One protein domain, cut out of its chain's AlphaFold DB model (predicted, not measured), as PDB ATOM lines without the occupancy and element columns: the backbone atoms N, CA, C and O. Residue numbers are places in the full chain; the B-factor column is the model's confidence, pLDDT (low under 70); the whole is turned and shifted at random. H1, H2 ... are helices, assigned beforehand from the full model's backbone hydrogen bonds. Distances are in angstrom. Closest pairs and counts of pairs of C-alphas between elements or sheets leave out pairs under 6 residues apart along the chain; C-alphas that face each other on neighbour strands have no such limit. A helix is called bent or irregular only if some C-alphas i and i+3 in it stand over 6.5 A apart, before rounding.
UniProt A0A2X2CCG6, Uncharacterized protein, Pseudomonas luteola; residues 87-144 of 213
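What this domain is: This is residues 87 to 144 of the 213 residues of an uncharacterized protein of Pseudomonas luteola (UniProt A0A2X2CCG6). Two antiparallel helices, H2 and H4, lie side by side, and H1 crosses one side of the pair, touching both; tiny H3 sits beyond the end of H2. The printed part has 58 residues, with four named helices in the order H1 H2 H3 H4 and no named strand: all helix, compact, radius of gyration of the C-alphas 10.6 A, spans 27 by 20 by 18 A.

How they stand to each other: H2, residues 107 to 118, touches H4, residues 132 to 143, at a shallow tilt of 21 degrees, opposite ways; the closest C-alphas, of Ala 118 and His 133, are 5.6 A apart. H1, residues 95 to 102, touches H4 at a tilt of 69 degrees, only just steep, the same way; the closest C-alphas, of Phe 99 and Leu 136, are 6.3 A apart. H2 touches H1 with residues 109 to 114 alone, at a steep tilt of 48 degrees, opposite ways; the closest C-alphas, of Ile 102 and His 110, are 5.8 A apart. H3, residues 121 to 124, is apart from H1. Every O i to N i+4 pair is within hydrogen-bond range in H4, 3 of 4 in H1 and 6 of 8 in H2; H3 is too short for one.

Where its parts are: H2, 18.0 A long, is irregular: C-alphas 108 and 111 are 7.1 A apart. H4 is 15.5 A long and ends at C-alpha 143 (-0.862, 1.425, -32.537); H1, 10.5 A, begins at C-alpha 95 (3.167, -1.202, -21.191); H3 is 5.1 A.

The domain as a whole: The farthest C-alphas, of Gly 91 and Tyr 108, are 28.7 A apart. The printed part has no cut and no long link; residue 90 alone has pLDDT under 70.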
ATOM      1  N   CYS A  87      -7.719  -4.213 -11.778       83.25
ATOM      2  CA  CYS A  87      -8.010  -5.510 -11.173       83.25
ATOM      3  C   CYS A  87      -6.977  -6.567 -11.584       83.25
ATOM      4  O   CYS A  87      -6.532  -6.608 -12.730       83.25
ATOM      5  N   ASN A  88      -6.633  -7.465 -10.653       76.56
ATOM      6  CA  ASN A  88      -5.742  -8.616 -10.871       76.56
ATOM      7  C   ASN A  88      -4.363  -8.260 -11.458       76.56
ATOM      8  O   ASN A  88      -3.749  -9.052 -12.173       76.56
ATOM      9  N   LEU A  89      -3.860  -7.064 -11.154       77.38
ATOM     10  CA  LEU A  89      -2.513  -6.646 -11.513       77.38
ATOM     11  C   LEU A  89      -1.478  -7.389 -10.647       77.38
ATOM     12  O   LEU A  89      -1.052  -6.889  -9.610       77.38
ATOM     13  N   SER A  90      -1.088  -8.601 -11.050       68.19
ATOM     14  CA  SER A  90      -0.041  -9.384 -10.375       68.19
ATOM     15  C   SER A  90       1.266  -9.392 -11.169       68.19
ATOM     16  O   SER A  90       1.260  -9.663 -12.370       68.19
ATOM     17  N   GLY A  91       2.392  -9.197 -10.480       75.00
ATOM     18  CA  GLY A  91       3.733  -9.267 -11.066       75.00
ATOM     19  C   GLY A  91       4.132  -8.026 -11.873       75.00
ATOM     20  O   GLY A  91       3.398  -7.044 -11.944       75.00
ATOM     21  N   ARG A  92       5.331  -8.061 -12.474       77.69
ATOM     22  CA  ARG A  92       5.776  -7.015 -13.407       77.69
ATOM     23  C   ARG A  92       5.044  -7.180 -14.737       77.69
ATOM     24  O   ARG A  92       5.130  -8.240 -15.353       77.69
ATOM     25  N   ILE A  93       4.356  -6.136 -15.182       80.44
ATOM     26  CA  ILE A  93       3.590  -6.114 -16.434       80.44
ATOM     27  C   ILE A  93       4.170  -5.004 -17.308       80.44
ATOM     28  O   ILE A  93       4.465  -3.930 -16.802       80.44
ATOM     29  N   ASN A  94       4.355  -5.243 -18.608       85.19
ATOM     30  CA  ASN A  94       4.868  -4.218 -19.521       85.19
ATOM     31  C   ASN A  94       3.741  -3.322 -20.079       85.19
ATOM     32  O   ASN A  94       2.557  -3.668 -20.027       85.19
ATOM     33  N   ALA A  95       4.117  -2.168 -20.640       87.06
ATOM     34  CA  ALA A  95       3.167  -1.202 -21.191       87.06
ATOM     35  C   ALA A  95       2.328  -1.782 -22.344       87.06
ATOM     36  O   ALA A  95       1.144  -1.481 -22.433       87.06
ATOM     37  N   ILE A  96       2.898  -2.669 -23.167       86.56
ATOM     38  CA  ILE A  96       2.200  -3.319 -24.290       86.56
ATOM     39  C   ILE A  96       1.045  -4.199 -23.790       86.56
ATOM     40  O   ILE A  96      -0.044  -4.167 -24.354       86.56
ATOM     41  N   THR A  97       1.238  -4.958 -22.709       85.25
ATOM     42  CA  THR A  97       0.182  -5.791 -22.118       85.25
ATOM     43  C   THR A  97      -0.953  -4.942 -21.545       85.25
ATOM     44  O   THR A  97      -2.119  -5.310 -21.680       85.25
ATOM     45  N   ILE A  98      -0.636  -3.809 -20.909       88.12
ATOM     46  CA  ILE A  98      -1.651  -2.873 -20.397       88.12
ATOM     47  C   ILE A  98      -2.392  -2.216 -21.564       88.12
ATOM     48  O   ILE A  98      -3.621  -2.214 -21.586       88.12
ATOM     49  N   PHE A  99      -1.658  -1.755 -22.575       89.50
ATOM     50  CA  PHE A  99      -2.216  -1.182 -23.795       89.50
ATOM     51  C   PHE A  99      -3.161  -2.160 -24.504       89.50
ATOM     52  O   PHE A  99      -4.284  -1.802 -24.846       89.50
ATOM     53  N   GLY A 100      -2.783  -3.437 -24.607       86.06
ATOM     54  CA  GLY A 100      -3.632  -4.482 -25.176       86.06
ATOM     55  C   GLY A 100      -4.985  -4.655 -24.471       86.06
ATOM     56  O   GLY A 100      -5.931  -5.120 -25.105       86.06
ATOM     57  N   ARG A 101      -5.110  -4.263 -23.192       85.94
ATOM     58  CA  ARG A 101      -6.403  -4.211 -22.487       85.94
ATOM     59  C   ARG A 101      -7.194  -2.956 -22.781       85.94
ATOM     60  O   ARG A 101      -8.403  -3.060 -22.944       85.94
ATOM     61  N   ILE A 102      -6.527  -1.805 -22.856       90.38
ATOM     62  CA  ILE A 102      -7.158  -0.534 -23.235       90.38
ATOM     63  C   ILE A 102      -7.840  -0.699 -24.595       90.38
ATOM     64  O   ILE A 102      -9.017  -0.389 -24.739       90.38
ATOM     65  N   MET A 103      -7.157  -1.355 -25.536       87.31
ATOM     66  CA  MET A 103      -7.686  -1.660 -26.867       87.31
ATOM     67  C   MET A 103      -8.864  -2.654 -26.883       87.31
ATOM     68  O   MET A 103      -9.412  -2.930 -27.947       87.31
ATOM     69  N   LYS A 104      -9.274  -3.227 -25.739       83.94
ATOM     70  CA  LYS A 104     -10.516  -4.020 -25.635       83.94
ATOM     71  C   LYS A 104     -11.750  -3.161 -25.370       83.94
ATOM     72  O   LYS A 104     -12.859  -3.678 -25.489       83.94
ATOM     73  N   PHE A 105     -11.572  -1.902 -24.984       88.19
ATOM     74  CA  PHE A 105     -12.668  -0.963 -24.774       88.19
ATOM     75  C   PHE A 105     -13.108  -0.306 -26.085       88.19
ATOM     76  O   PHE A 105     -12.357  -0.336 -27.065       88.19
ATOM     77  N   PRO A 106     -14.310   0.299 -26.111       87.31
ATOM     78  CA  PRO A 106     -14.690   1.253 -27.145       87.31
ATOM     79  C   PRO A 106     -13.607   2.312 -27.382       87.31
ATOM     80  O   PRO A 106     -12.967   2.763 -26.433       87.31
ATOM     81  N   GLU A 107     -13.438   2.727 -28.637       87.56
ATOM     82  CA  GLU A 107     -12.410   3.691 -29.062       87.56
ATOM     83  C   GLU A 107     -12.446   4.995 -28.257       87.56
ATOM     84  O   GLU A 107     -11.411   5.462 -27.783       87.56
ATOM     85  N   TYR A 108     -13.641   5.531 -28.003       89.00
ATOM     86  CA  TYR A 108     -13.797   6.771 -27.244       89.00
ATOM     87  C   TYR A 108     -13.308   6.667 -25.784       89.00
ATOM     88  O   TYR A 108     -13.063   7.691 -25.148       89.00
ATOM     89  N   LEU A 109     -13.136   5.451 -25.247       92.25
ATOM     90  CA  LEU A 109     -12.599   5.207 -23.906       92.25
ATOM     91  C   LEU A 109     -11.084   4.985 -23.878       92.25
ATOM     92  O   LEU A 109     -10.534   4.845 -22.785       92.25
ATOM     93  N   HIS A 110     -10.387   4.955 -25.018       93.12
ATOM     94  CA  HIS A 110      -8.945   4.667 -25.037       93.12
ATOM     95  C   HIS A 110      -8.130   5.755 -24.335       93.12
ATOM     96  O   HIS A 110      -7.389   5.447 -23.404       93.12
ATOM     97  N   GLU A 111      -8.312   7.024 -24.707       92.56
ATOM     98  CA  GLU A 111      -7.659   8.157 -24.028       92.56
ATOM     99  C   GLU A 111      -8.102   8.283 -22.554       92.56
ATOM    100  O   GLU A 111      -7.229   8.279 -21.678       92.56
ATOM    101  N   PRO A 112      -9.413   8.253 -22.218       94.62
ATOM    102  CA  PRO A 112      -9.862   8.216 -20.824       94.62
ATOM    103  C   PRO A 112      -9.242   7.089 -19.990       94.62
ATOM    104  O   PRO A 112      -8.943   7.286 -18.813       94.62
ATOM    105  N   ALA A 113      -9.017   5.909 -20.572       94.44
ATOM    106  CA  ALA A 113      -8.355   4.795 -19.900       94.44
ATOM    107  C   ALA A 113      -6.873   5.066 -19.612       94.44
ATOM    108  O   ALA A 113      -6.384   4.722 -18.532       94.44
ATOM    109  N   ILE A 114      -6.162   5.694 -20.548       94.00
ATOM    110  CA  ILE A 114      -4.758   6.083 -20.368       94.00
ATOM    111  C   ILE A 114      -4.632   7.135 -19.262       94.00
ATOM    112  O   ILE A 114      -3.768   7.008 -18.385       94.00
ATOM    113  N   ASP A 115      -5.508   8.139 -19.265       93.56
ATOM    114  CA  ASP A 115      -5.540   9.186 -18.242       93.56
ATOM    115  C   ASP A 115      -5.964   8.631 -16.873       93.56
ATOM    116  O   ASP A 115      -5.359   8.957 -15.849       93.56
ATOM    117  N   TYR A 116      -6.931   7.708 -16.841       93.38
ATOM    118  CA  TYR A 116      -7.352   7.026 -15.616       93.38
ATOM    119  C   TYR A 116      -6.185   6.288 -14.944       93.38
ATOM    120  O   TYR A 116      -5.972   6.424 -13.737       93.38
ATOM    121  N   LEU A 117      -5.378   5.551 -15.714       90.94
ATOM    122  CA  LEU A 117      -4.176   4.886 -15.197       90.94
ATOM    123  C   LEU A 117      -3.131   5.895 -14.701       90.94
ATOM    124  O   LEU A 117      -2.489   5.663 -13.676       90.94
ATOM    125  N   ALA A 118      -2.994   7.039 -15.374       87.94
ATOM    126  CA  ALA A 118      -2.095   8.115 -14.959       87.94
ATOM    127  C   ALA A 118      -2.453   8.696 -13.586       87.94
ATOM    128  O   ALA A 118      -1.559   9.147 -12.874       87.94
ATOM    129  N   GLY A 119      -3.733   8.664 -13.202       86.94
ATOM    130  CA  GLY A 119      -4.204   9.058 -11.872       86.94
ATOM    131  C   GLY A 119      -3.857   8.064 -10.753       86.94
ATOM    132  O   GLY A 119      -3.913   8.429  -9.585       86.94
ATOM    133  N   HIS A 120      -3.448   6.832 -11.084       88.75
ATOM    134  CA  HIS A 120      -3.196   5.744 -10.124       88.75
ATOM    135  C   HIS A 120      -1.709   5.347 -10.047       88.75
ATOM    136  O   HIS A 120      -1.372   4.174  -9.865       88.75
ATOM    137  N   LYS A 121      -0.796   6.324 -10.184       81.38
ATOM    138  CA  LYS A 121       0.663   6.090 -10.277       81.38
ATOM    139  C   LYS A 121       1.216   5.225  -9.147       81.38
ATOM    140  O   LYS A 121       2.009   4.328  -9.406       81.38
ATOM    141  N   GLU A 122       0.783   5.461  -7.911       81.12
ATOM    142  CA  GLU A 122       1.277   4.741  -6.729       81.12
ATOM    143  C   GLU A 122       0.938   3.246  -6.764       81.12
ATOM    144  O   GLU A 122       1.774   2.405  -6.427       81.12
ATOM    145  N   LEU A 123      -0.268   2.901  -7.226       80.81
ATOM    146  CA  LEU A 123      -0.689   1.511  -7.396       80.81
ATOM    147  C   LEU A 123       0.146   0.825  -8.490       80.81
ATOM    148  O   LEU A 123       0.570  -0.322  -8.340       80.81
ATOM    149  N   LEU A 124       0.407   1.548  -9.582       82.81
ATOM    150  CA  LEU A 124       1.078   1.026 -10.772       82.81
ATOM    151  C   LEU A 124       2.608   0.956 -10.630       82.81
ATOM    152  O   LEU A 124       3.240   0.123 -11.279       82.81
ATOM    153  N   ALA A 125       3.208   1.741  -9.730       81.00
ATOM    154  CA  ALA A 125       4.649   1.724  -9.458       81.00
ATOM    155  C   ALA A 125       5.160   0.346  -8.994       81.00
ATOM    156  O   ALA A 125       6.323  -0.005  -9.197       81.00
ATOM    157  N   ARG A 126       4.280  -0.471  -8.398       78.94
ATOM    158  CA  ARG A 126       4.606  -1.833  -7.946       78.94
ATOM    159  C   ARG A 126       4.743  -2.834  -9.095       78.94
ATOM    160  O   ARG A 126       5.382  -3.869  -8.920       78.94
ATOM    161  N   ILE A 127       4.150  -2.540 -10.252       77.94
ATOM    162  CA  ILE A 127       4.072  -3.462 -11.394       77.94
ATOM    163  C   ILE A 127       4.814  -2.958 -12.637       77.94
ATOM    164  O   ILE A 127       5.089  -3.754 -13.535       77.94
ATOM    165  N   TYR A 128       5.164  -1.669 -12.692       79.06
ATOM    166  CA  TYR A 128       5.872  -1.048 -13.809       79.06
ATOM    167  C   TYR A 128       6.883  -0.008 -13.306       79.06
ATOM    168  O   TYR A 128       6.535   0.871 -12.526       79.06
ATOM    169  N   GLN A 129       8.139  -0.101 -13.762       73.44
ATOM    170  CA  GLN A 129       9.264   0.711 -13.259       73.44
ATOM    171  C   GLN A 129       9.616   1.933 -14.137       73.44
ATOM    172  O   GLN A 129      10.663   2.536 -13.939       73.44
ATOM    173  N   GLY A 130       8.774   2.308 -15.107       81.19
ATOM    174  CA  GLY A 130       9.009   3.457 -15.996       81.19
ATOM    175  C   GLY A 130       7.847   4.453 -16.037       81.19
ATOM    176  O   GLY A 130       6.861   4.314 -15.313       81.19
ATOM    177  N   ASN A 131       7.917   5.428 -16.948       87.69
ATOM    178  CA  ASN A 131       6.801   6.338 -17.204       87.69
ATOM    179  C   ASN A 131       5.708   5.639 -18.034       87.69
ATOM    180  O   ASN A 131       5.717   5.665 -19.265       87.69
ATOM    181  N   LEU A 132       4.789   4.948 -17.352       89.12
ATOM    182  CA  LEU A 132       3.726   4.175 -18.004       89.12
ATOM    183  C   LEU A 132       2.811   5.065 -18.849       89.12
ATOM    184  O   LEU A 132       2.394   4.656 -19.925       89.12
ATOM    185  N   HIS A 133       2.513   6.273 -18.375       90.75
ATOM    186  CA  HIS A 133       1.594   7.174 -19.060       90.75
ATOM    187  C   HIS A 133       2.132   7.602 -20.432       90.75
ATOM    188  O   HIS A 133       1.432   7.468 -21.431       90.75
ATOM    189  N   GLU A 134       3.393   8.038 -20.498       91.31
ATOM    190  CA  GLU A 134       4.041   8.388 -21.769       91.31
ATOM    191  C   GLU A 134       4.155   7.185 -22.705       91.31
ATOM    192  O   GLU A 134       3.858   7.301 -23.893       91.31
ATOM    193  N   ALA A 135       4.516   6.013 -22.171       91.38
ATOM    194  CA  ALA A 135       4.581   4.789 -22.963       91.38
ATOM    195  C   ALA A 135       3.216   4.441 -23.579       91.38
ATOM    196  O   ALA A 135       3.140   4.112 -24.760       91.38
ATOM    197  N   LEU A 136       2.129   4.551 -22.809       93.25
ATOM    198  CA  LEU A 136       0.775   4.290 -23.298       93.25
ATOM    199  C   LEU A 136       0.309   5.335 -24.318       93.25
ATOM    200  O   LEU A 136      -0.295   4.949 -25.314       93.25
ATOM    201  N   LYS A 137       0.623   6.625 -24.131       93.31
ATOM    202  CA  LYS A 137       0.322   7.666 -25.130       93.31
ATOM    203  C   LYS A 137       1.067   7.431 -26.441       93.31
ATOM    204  O   LYS A 137       0.461   7.486 -27.506       93.31
ATOM    205  N   SER A 138       2.352   7.089 -26.367       92.06
ATOM    206  CA  SER A 138       3.151   6.743 -27.548       92.06
ATOM    207  C   SER A 138       2.602   5.502 -28.266       92.06
ATOM    208  O   SER A 138       2.480   5.487 -29.495       92.06
ATOM    209  N   LEU A 139       2.189   4.476 -27.512       91.75
ATOM    210  CA  LEU A 139       1.521   3.298 -28.070       91.75
ATOM    211  C   LEU A 139       0.160   3.643 -28.687       91.75
ATOM    212  O   LEU A 139      -0.150   3.119 -29.748       91.75
ATOM    213  N   ASN A 140      -0.629   4.545 -28.100       91.38
ATOM    214  CA  ASN A 140      -1.913   4.947 -28.681       91.38
ATOM    215  C   ASN A 140      -1.737   5.730 -29.989       91.38
ATOM    216  O   ASN A 140      -2.461   5.508 -30.953       91.38
ATOM    217  N   GLN A 141      -0.725   6.591 -30.063       88.31
ATOM    218  CA  GLN A 141      -0.406   7.331 -31.286       88.31
ATOM    219  C   GLN A 141       0.077   6.416 -32.418       88.31
ATOM    220  O   GLN A 141      -0.254   6.642 -33.578       88.31
ATOM    221  N   SER A 142       0.855   5.380 -32.092       86.75
ATOM    222  CA  SER A 142       1.440   4.476 -33.091       86.75
ATOM    223  C   SER A 142       0.536   3.292 -33.448       86.75
ATOM    224  O   SER A 142       0.432   2.924 -34.616       86.75
ATOM    225  N   LEU A 143      -0.134   2.699 -32.460       85.94
ATOM    226  CA  LEU A 143      -0.862   1.425 -32.537       85.94
ATOM    227  C   LEU A 143      -2.312   1.514 -32.019       85.94
ATOM    228  O   LEU A 143      -2.940   0.474 -31.783       85.94
ATOM    229  N   GLY A 144      -2.836   2.723 -31.802       84.62
ATOM    230  CA  GLY A 144      -4.196   2.962 -31.315       84.62
ATOM    231  C   GLY A 144      -5.287   2.614 -32.320       84.62
ATOM    232  O   GLY A 144      -5.050   1.983 -33.356       84.62
TER     233      GLY A 144